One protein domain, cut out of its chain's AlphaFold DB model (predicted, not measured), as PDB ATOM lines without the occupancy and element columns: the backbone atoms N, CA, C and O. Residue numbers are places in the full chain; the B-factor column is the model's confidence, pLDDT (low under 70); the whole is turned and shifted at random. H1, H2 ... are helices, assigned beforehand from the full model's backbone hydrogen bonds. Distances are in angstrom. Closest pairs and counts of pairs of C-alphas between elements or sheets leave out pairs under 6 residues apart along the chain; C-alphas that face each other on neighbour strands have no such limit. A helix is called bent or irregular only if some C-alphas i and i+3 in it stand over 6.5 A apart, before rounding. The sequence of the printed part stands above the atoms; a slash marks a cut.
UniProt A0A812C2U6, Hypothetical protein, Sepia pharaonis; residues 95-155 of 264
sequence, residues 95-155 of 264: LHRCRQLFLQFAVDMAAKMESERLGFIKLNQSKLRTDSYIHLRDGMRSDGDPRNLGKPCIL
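This is residues 95 to 155 of the 264 residues of the protein "Hypothetical protein" of Sepia pharaonis (UniProt A0A812C2U6). One long helix, H1, makes most of the length, and past its last residue, Leu 123, comes a loose loop: a turn, the short helix H2 set across the direction of H1, and a tail, residues 142 to 155, that folds back toward Leu 123. H1 is a long arm with much of its length bare, and H2 does not pack on it. The printed part has 61 residues, with two named helices in the order H1, H2 and no named strand; the class is all helix. It is extended, with a radius of gyration of the C-alphas of 17.9 A and spans of 53 by 26 by 15 A.

H1 is residues 100 to 123, 34.5 A from first to last C-alpha; C-alpha 100 is at (-34.383, -29.922, -74.222) and C-alpha 123 at (-23.615, -13.062, -46.152). H2 is residues 134 to 141, 10.7 A long by the same measure, and ends with C-alpha 141 at (-38.326, -16.540, -31.596). Neither helix is bent.

H1 and H2 are apart: no C-alpha of the one is within 8 A of the other. A short link of 10 residues joins them. Residues 107 to 117 of H1 stand free, as do residues 96 to 102, of which 100 to 102 belong to H1, and residues 142 to 148 after H2. In H1 and H2 every O i to N i+4 pair is within hydrogen-bond range.

The two C-alphas farthest apart are those of Arg 97 and Ser 142, at 53.9 A. Residues 142 to 155 hold no named element. The printed part has no cut. Its mean pLDDT is 74.4, and residues 129 to 152, which include H2, are under 70.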
ATOM      1  N   LEU A  95     -26.438 -23.883 -79.186       78.81
ATOM      2  CA  LEU A  95     -27.309 -24.098 -78.028       78.81
ATOM      3  C   LEU A  95     -28.774 -24.274 -78.445       78.81
ATOM      4  O   LEU A  95     -29.430 -25.237 -78.049       78.81
ATOM      5  N   HIS A  96     -29.274 -23.414 -79.337       77.88
ATOM      6  CA  HIS A  96     -30.658 -23.488 -79.818       77.88
ATOM      7  C   HIS A  96     -30.966 -24.759 -80.630       77.88
ATOM      8  O   HIS A  96     -32.137 -25.072 -80.861       77.88
ATOM      9  N   ARG A  97     -29.947 -25.524 -81.043       79.75
ATOM     10  CA  ARG A  97     -30.119 -26.807 -81.744       79.75
ATOM     11  C   ARG A  97     -30.207 -28.003 -80.806       79.75
ATOM     12  O   ARG A  97     -30.708 -29.048 -81.211       79.75
ATOM     13  N   CYS A  98     -29.813 -27.845 -79.548       82.06
ATOM     14  CA  CYS A  98     -29.787 -28.930 -78.569       82.06
ATOM     15  C   CYS A  98     -31.109 -29.117 -77.806       82.06
ATOM     16  O   CYS A  98     -31.183 -29.940 -76.894       82.06
ATOM     17  N   ARG A  99     -32.179 -28.419 -78.219       85.44
ATOM     18  CA  ARG A  99     -33.569 -28.645 -77.776       85.44
ATOM     19  C   ARG A  99     -33.675 -28.667 -76.241       85.44
ATOM     20  O   ARG A  99     -33.291 -27.705 -75.586       85.44
ATOM     21  N   GLN A 100     -34.175 -29.761 -75.664       84.56
ATOM     22  CA  GLN A 100     -34.383 -29.922 -74.222       84.56
ATOM     23  C   GLN A 100     -33.094 -29.783 -73.399       84.56
ATOM     24  O   GLN A 100     -33.153 -29.260 -72.290       84.56
ATOM     25  N   LEU A 101     -31.933 -30.169 -73.944       85.75
ATOM     26  CA  LEU A 101     -30.656 -30.041 -73.236       85.75
ATOM     27  C   LEU A 101     -30.309 -28.570 -72.970       85.75
ATOM     28  O   LEU A 101     -29.798 -28.234 -71.907       85.75
ATOM     29  N   PHE A 102     -30.630 -27.681 -73.915       85.12
ATOM     30  CA  PHE A 102     -30.423 -26.246 -73.733       85.12
ATOM     31  C   PHE A 102     -31.368 -25.670 -72.682       85.12
ATOM     32  O   PHE A 102     -30.946 -24.866 -71.858       85.12
ATOM     33  N   LEU A 103     -32.627 -26.116 -72.670       85.31
ATOM     34  CA  LEU A 103     -33.592 -25.696 -71.654       85.31
ATOM     35  C   LEU A 103     -33.146 -26.112 -70.252       85.31
ATOM     36  O   LEU A 103     -33.225 -25.313 -69.325       85.31
ATOM     37  N   GLN A 104     -32.624 -27.331 -70.110       87.31
ATOM     38  CA  GLN A 104     -32.063 -27.802 -68.848       87.31
ATOM     39  C   GLN A 104     -30.869 -26.945 -68.414       87.31
ATOM     40  O   GLN A 104     -30.827 -26.481 -67.278       87.31
ATOM     41  N   PHE A 105     -29.944 -26.661 -69.333       85.81
ATOM     42  CA  PHE A 105     -28.813 -25.782 -69.054       85.81
ATOM     43  C   PHE A 105     -29.254 -24.372 -68.641       85.81
ATOM     44  O   PHE A 105     -28.735 -23.835 -67.669       85.81
ATOM     45  N   ALA A 106     -30.245 -23.785 -69.317       84.88
ATOM     46  CA  ALA A 106     -30.772 -22.469 -68.965       84.88
ATOM     47  C   ALA A 106     -31.373 -22.440 -67.548       84.88
ATOM     48  O   ALA A 106     -31.127 -21.493 -66.798       84.88
ATOM     49  N   VAL A 107     -32.115 -23.484 -67.160       86.75
ATOM     50  CA  VAL A 107     -32.669 -23.625 -65.802       86.75
ATOM     51  C   VAL A 107     -31.559 -23.790 -64.768       86.75
ATOM     52  O   VAL A 107     -31.587 -23.115 -63.740       86.75
ATOM     53  N   ASP A 108     -30.553 -24.618 -65.045       86.00
ATOM     54  CA  ASP A 108     -29.413 -24.807 -64.145       86.00
ATOM     55  C   ASP A 108     -28.621 -23.505 -63.957       86.00
ATOM     56  O   ASP A 108     -28.246 -23.160 -62.836       86.00
ATOM     57  N   MET A 109     -28.405 -22.737 -65.030       84.38
ATOM     58  CA  MET A 109     -27.756 -21.426 -64.946       84.38
ATOM     59  C   MET A 109     -28.583 -20.440 -64.118       84.38
ATOM     60  O   MET A 109     -28.031 -19.742 -63.266       84.38
ATOM     61  N   ALA A 110     -29.906 -20.413 -64.302       84.75
ATOM     62  CA  ALA A 110     -30.797 -19.594 -63.485       84.75
ATOM     63  C   ALA A 110     -30.743 -19.987 -61.999       84.75
ATOM     64  O   ALA A 110     -30.624 -19.115 -61.137       84.75
ATOM     65  N   ALA A 111     -30.739 -21.286 -61.691       85.25
ATOM     66  CA  ALA A 111     -30.620 -21.788 -60.324       85.25
ATOM     67  C   ALA A 111     -29.282 -21.399 -59.674       85.25
ATOM     68  O   ALA A 111     -29.253 -21.033 -58.496       85.25
ATOM     69  N   LYS A 112     -28.178 -21.409 -60.433       82.88
ATOM     70  CA  LYS A 112     -26.872 -20.927 -59.954       82.88
ATOM     71  C   LYS A 112     -26.885 -19.433 -59.656       82.88
ATOM     72  O   LYS A 112     -26.411 -19.028 -58.595       82.88
ATOM     73  N   MET A 113     -27.448 -18.626 -60.557       82.69
ATOM     74  CA  MET A 113     -27.581 -17.181 -60.347       82.69
ATOM     75  C   MET A 113     -28.425 -16.861 -59.109       82.69
ATOM     76  O   MET A 113     -28.060 -15.972 -58.337       82.69
ATOM     77  N   GLU A 114     -29.517 -17.595 -58.880       83.94
ATOM     78  CA  GLU A 114     -30.342 -17.400 -57.684       83.94
ATOM     79  C   GLU A 114     -29.672 -17.907 -56.408       83.94
ATOM     80  O   GLU A 114     -29.708 -17.232 -55.380       83.94
ATOM     81  N   SER A 115     -28.960 -19.032 -56.469       83.62
ATOM     82  CA  SER A 115     -28.151 -19.515 -55.345       83.62
ATOM     83  C   SER A 115     -27.085 -18.493 -54.943       83.62
ATOM     84  O   SER A 115     -26.870 -18.241 -53.758       83.62
ATOM     85  N   GLU A 116     -26.455 -17.841 -55.922       82.38
ATOM     86  CA  GLU A 116     -25.513 -16.748 -55.684       82.38
ATOM     87  C   GLU A 116     -26.203 -15.535 -55.048       82.38
ATOM     88  O   GLU A 116     -25.703 -14.987 -54.064       82.38
ATOM     89  N   ARG A 117     -27.368 -15.122 -55.563       84.75
ATOM     90  CA  ARG A 117     -28.142 -13.999 -55.016       84.75
ATOM     91  C   ARG A 117     -28.544 -14.252 -53.563       84.75
ATOM     92  O   ARG A 117     -28.362 -13.379 -52.715       84.75
ATOM     93  N   LEU A 118     -29.029 -15.452 -53.257       86.25
ATOM     94  CA  LEU A 118     -29.358 -15.883 -51.898       86.25
ATOM     95  C   LEU A 118     -28.114 -15.946 -51.007       86.25
ATOM     96  O   LEU A 118     -28.157 -15.499 -49.861       86.25
ATOM     97  N   GLY A 119     -26.990 -16.437 -51.536       86.12
ATOM     98  CA  GLY A 119     -25.698 -16.429 -50.853       86.12
ATOM     99  C   GLY A 119     -25.254 -15.014 -50.485       86.12
ATOM    100  O   GLY A 119     -24.895 -14.755 -49.335       86.12
ATOM    101  N   PHE A 120     -25.360 -14.068 -51.419       86.06
ATOM    102  CA  PHE A 120     -25.070 -12.658 -51.174       86.06
ATOM    103  C   PHE A 120     -25.966 -12.079 -50.074       86.06
ATOM    104  O   PHE A 120     -25.454 -11.453 -49.145       86.06
ATOM    105  N   ILE A 121     -27.281 -12.322 -50.140       86.19
ATOM    106  CA  ILE A 121     -28.242 -11.860 -49.129       86.19
ATOM    107  C   ILE A 121     -27.887 -12.430 -47.754       86.19
ATOM    108  O   ILE A 121     -27.833 -11.679 -46.780       86.19
ATOM    109  N   LYS A 122     -27.576 -13.727 -47.674       84.50
ATOM    110  CA  LYS A 122     -27.202 -14.422 -46.433       84.50
ATOM    111  C   LYS A 122     -25.919 -13.871 -45.811       84.50
ATOM    112  O   LYS A 122     -25.850 -13.723 -44.592       84.50
ATOM    113  N   LEU A 123     -24.912 -13.560 -46.625       85.81
ATOM    114  CA  LEU A 123     -23.615 -13.062 -46.152       85.81
ATOM    115  C   LEU A 123     -23.638 -11.568 -45.791       85.81
ATOM    116  O   LEU A 123     -22.858 -11.139 -44.946       85.81
ATOM    117  N   ASN A 124     -24.537 -10.781 -46.385       86.19
ATOM    118  CA  ASN A 124     -24.576  -9.322 -46.232       86.19
ATOM    119  C   ASN A 124     -25.783  -8.815 -45.419       86.19
ATOM    120  O   ASN A 124     -26.155  -7.650 -45.544       86.19
ATOM    121  N   GLN A 125     -26.378  -9.652 -44.560       81.38
ATOM    122  CA  GLN A 125     -27.561  -9.299 -43.754       81.38
ATOM    123  C   GLN A 125     -27.396  -7.987 -42.957       81.38
ATOM    124  O   GLN A 125     -28.316  -7.171 -42.935       81.38
ATOM    125  N   SER A 126     -26.229  -7.729 -42.360       76.81
ATOM    126  CA  SER A 126     -25.978  -6.489 -41.603       76.81
ATOM    127  C   SER A 126     -26.012  -5.238 -42.490       76.81
ATOM    128  O   SER A 126     -26.604  -4.226 -42.128       76.81
ATOM    129  N   LYS A 127     -25.444  -5.318 -43.700       79.56
ATOM    130  CA  LYS A 127     -25.449  -4.218 -44.682       79.56
ATOM    131  C   LYS A 127     -26.836  -3.969 -45.271       79.56
ATOM    132  O   LYS A 127     -27.171  -2.833 -45.582       79.56
ATOM    133  N   LEU A 128     -27.655  -5.016 -45.380       73.62
ATOM    134  CA  LEU A 128     -29.038  -4.941 -45.859       73.62
ATOM    135  C   LEU A 128     -30.016  -4.375 -44.810       73.62
ATOM    136  O   LEU A 128     -31.224  -4.470 -44.997       73.62
ATOM    137  N   ARG A 129     -29.502  -3.792 -43.711       66.25
ATOM    138  CA  ARG A 129     -30.281  -3.260 -42.580       66.25
ATOM    139  C   ARG A 129     -31.296  -4.265 -42.043       66.25
ATOM    140  O   ARG A 129     -32.383  -3.905 -41.599       66.25
ATOM    141  N   THR A 130     -30.917  -5.542 -42.051       60.22
ATOM    142  CA  THR A 130     -31.786  -6.605 -41.547       60.22
ATOM    143  C   THR A 130     -32.122  -6.409 -40.063       60.22
ATOM    144  O   THR A 130     -33.186  -6.809 -39.594       60.22
ATOM    145  N   ASP A 131     -31.233  -5.724 -39.342       54.22
ATOM    146  CA  ASP A 131     -31.384  -5.392 -37.930       54.22
ATOM    147  C   ASP A 131     -32.529  -4.406 -37.654       54.22
ATOM    148  O   ASP A 131     -32.994  -4.347 -36.526       54.22
ATOM    149  N   SER A 132     -33.057  -3.686 -38.653       59.91
ATOM    150  CA  SER A 132     -34.264  -2.859 -38.493       59.91
ATOM    151  C   SER A 132     -35.558  -3.685 -38.428       59.91
ATOM    152  O   SER A 132     -36.610  -3.153 -38.087       59.91
ATOM    153  N   TYR A 133     -35.507  -4.991 -38.713       64.62
ATOM    154  CA  TYR A 133     -36.669  -5.888 -38.681       64.62
ATOM    155  C   TYR A 133     -36.804  -6.638 -37.342       64.62
ATOM    156  O   TYR A 133     -37.193  -7.808 -37.321       64.62
ATOM    157  N   ILE A 134     -36.483  -5.961 -36.232       58.72
ATOM    158  CA  ILE A 134     -36.474  -6.494 -34.855       58.72
ATOM    159  C   ILE A 134     -37.798  -7.193 -34.522       58.72
ATOM    160  O   ILE A 134     -37.796  -8.358 -34.135       58.72
ATOM    161  N   HIS A 135     -38.927  -6.543 -34.822       59.78
ATOM    162  CA  HIS A 135     -40.271  -7.070 -34.549       59.78
ATOM    163  C   HIS A 135     -40.559  -8.424 -35.219       59.78
ATOM    164  O   HIS A 135     -41.305  -9.239 -34.685       59.78
ATOM    165  N   LEU A 136     -39.947  -8.697 -36.376       61.09
ATOM    166  CA  LEU A 136     -40.141  -9.957 -37.095       61.09
ATOM    167  C   LEU A 136     -39.230 -11.065 -36.558       61.09
ATOM    168  O   LEU A 136     -39.620 -12.229 -36.523       61.09
ATOM    169  N   ARG A 137     -38.029 -10.704 -36.092       61.47
ATOM    170  CA  ARG A 137     -37.129 -11.636 -35.404       61.47
ATOM    171  C   ARG A 137     -37.718 -12.097 -34.072       61.47
ATOM    172  O   ARG A 137     -37.542 -13.259 -33.714       61.47
ATOM    173  N   ASP A 138     -38.420 -11.211 -33.377       59.91
ATOM    174  CA  ASP A 138     -39.060 -11.522 -32.100       59.91
ATOM    175  C   ASP A 138     -40.281 -12.436 -32.282       59.91
ATOM    176  O   ASP A 138     -40.408 -13.411 -31.546       59.91
ATOM    177  N   GLY A 139     -41.082 -12.240 -33.341       60.59
ATOM    178  CA  GLY A 139     -42.168 -13.166 -33.703       60.59
ATOM    179  C   GLY A 139     -41.698 -14.557 -34.162       60.59
ATOM    180  O   GLY A 139     -42.395 -15.543 -33.958       60.59
ATOM    181  N   MET A 140     -40.496 -14.678 -34.739       61.06
ATOM    182  CA  MET A 140     -39.911 -15.988 -35.078       61.06
ATOM    183  C   MET A 140     -39.308 -16.712 -33.865       61.06
ATOM    184  O   MET A 140     -39.192 -17.934 -33.871       61.06
ATOM    185  N   ARG A 141     -38.886 -15.971 -32.833       59.09
ATOM    186  CA  ARG A 141     -38.326 -16.540 -31.596       59.09
ATOM    187  C   ARG A 141     -39.395 -17.127 -30.678       59.09
ATOM    188  O   ARG A 141     -39.058 -17.990 -29.877       59.09
ATOM    189  N   SER A 142     -40.646 -16.682 -30.790       59.59
ATOM    190  CA  SER A 142     -41.755 -17.217 -29.993       59.59
ATOM    191  C   SER A 142     -42.266 -18.581 -30.468       59.59
ATOM    192  O   SER A 142     -42.977 -19.227 -29.708       59.59
ATOM    193  N   ASP A 143     -41.913 -19.025 -31.683       59.72
ATOM    194  CA  ASP A 143     -42.586 -20.145 -32.369       59.72
ATOM    195  C   ASP A 143     -41.674 -21.364 -32.666       59.72
ATOM    196  O   ASP A 143     -42.089 -22.308 -33.332       59.72
ATOM    197  N   GLY A 144     -40.414 -21.385 -32.195       60.28
ATOM    198  CA  GLY A 144     -39.460 -22.463 -32.519       60.28
ATOM    199  C   GLY A 144     -38.528 -22.887 -31.378       60.28
ATOM    200  O   GLY A 144     -38.085 -22.053 -30.591       60.28
ATOM    201  N   ASP A 145     -38.187 -24.186 -31.314       59.28
ATOM    202  CA  ASP A 145     -37.200 -24.727 -30.362       59.28
ATOM    203  C   ASP A 145     -35.827 -24.060 -30.614       59.28
ATOM    204  O   ASP A 145     -35.246 -24.231 -31.696       59.28
ATOM    205  N   PRO A 146     -35.273 -23.304 -29.644       58.62
ATOM    206  CA  PRO A 146     -34.044 -22.528 -29.814       58.62
ATOM    207  C   PRO A 146     -32.806 -23.375 -30.142       58.62
ATOM    208  O   PRO A 146     -31.788 -22.827 -30.558       58.62
ATOM    209  N   ARG A 147     -32.882 -24.703 -29.988       58.75
ATOM    210  CA  ARG A 147     -31.788 -25.641 -30.285       58.75
ATOM    211  C   ARG A 147     -31.689 -26.042 -31.762       58.75
ATOM    212  O   ARG A 147     -30.627 -26.491 -32.177       58.75
ATOM    213  N   ASN A 148     -32.747 -25.840 -32.555       57.03
ATOM    214  CA  ASN A 148     -32.804 -26.226 -33.975       57.03
ATOM    215  C   ASN A 148     -32.749 -25.037 -34.947       57.03
ATOM    216  O   ASN A 148     -32.746 -25.216 -36.166       57.03
ATOM    217  N   LEU A 149     -32.699 -23.810 -34.431       58.91
ATOM    218  CA  LEU A 149     -32.657 -22.612 -35.257       58.91
ATOM    219  C   LEU A 149     -31.214 -22.324 -35.682       58.91
ATOM    220  O   LEU A 149     -30.411 -21.767 -34.934       58.91
ATOM    221  N   GLY A 150     -30.886 -22.657 -36.934       64.31
ATOM    222  CA  GLY A 150     -29.756 -22.026 -37.615       64.31
ATOM    223  C   GLY A 150     -29.907 -20.497 -37.625       64.31
ATOM    224  O   GLY A 150     -30.978 -19.958 -37.347       64.31
ATOM    225  N   LYS A 151     -28.839 -19.759 -37.961       65.44
ATOM    226  CA  LYS A 151     -28.900 -18.288 -38.023       65.44
ATOM    227  C   LYS A 151     -30.001 -17.849 -39.014       65.44
ATOM    228  O   LYS A 151     -29.837 -18.116 -40.209       65.44
ATOM    229  N   PRO A 152     -31.090 -17.188 -38.567       69.44
ATOM    230  CA  PRO A 152     -32.191 -16.816 -39.449       69.44
ATOM    231  C   PRO A 152     -31.702 -15.808 -40.494       69.44
ATOM    232  O   PRO A 152     -30.996 -14.853 -40.163       69.44
ATOM    233  N   CYS A 153     -32.055 -16.046 -41.757       73.44
ATOM    234  CA  CYS A 153     -31.770 -15.160 -42.881       73.44
ATOM    235  C   CYS A 153     -33.087 -14.542 -43.345       73.44
ATOM    236  O   CYS A 153     -34.016 -15.262 -43.710       73.44
ATOM    237  N   ILE A 154     -33.172 -13.219 -43.318       78.62
ATOM    238  CA  ILE A 154     -34.351 -12.489 -43.765       78.62
ATOM    239  C   ILE A 154     -34.143 -12.099 -45.226       78.62
ATOM    240  O   ILE A 154     -33.155 -11.453 -45.587       78.62
ATOM    241  N   LEU A 155     -35.102 -12.482 -46.068       83.94
ATOM    242  CA  LEU A 155     -35.144 -12.048 -47.458       83.94
ATOM    243  C   LEU A 155     -35.739 -10.633 -47.541       83.94
ATOM    244  O   LEU A 155     -36.798 -10.396 -46.952       83.94
TER     245      LEU A 155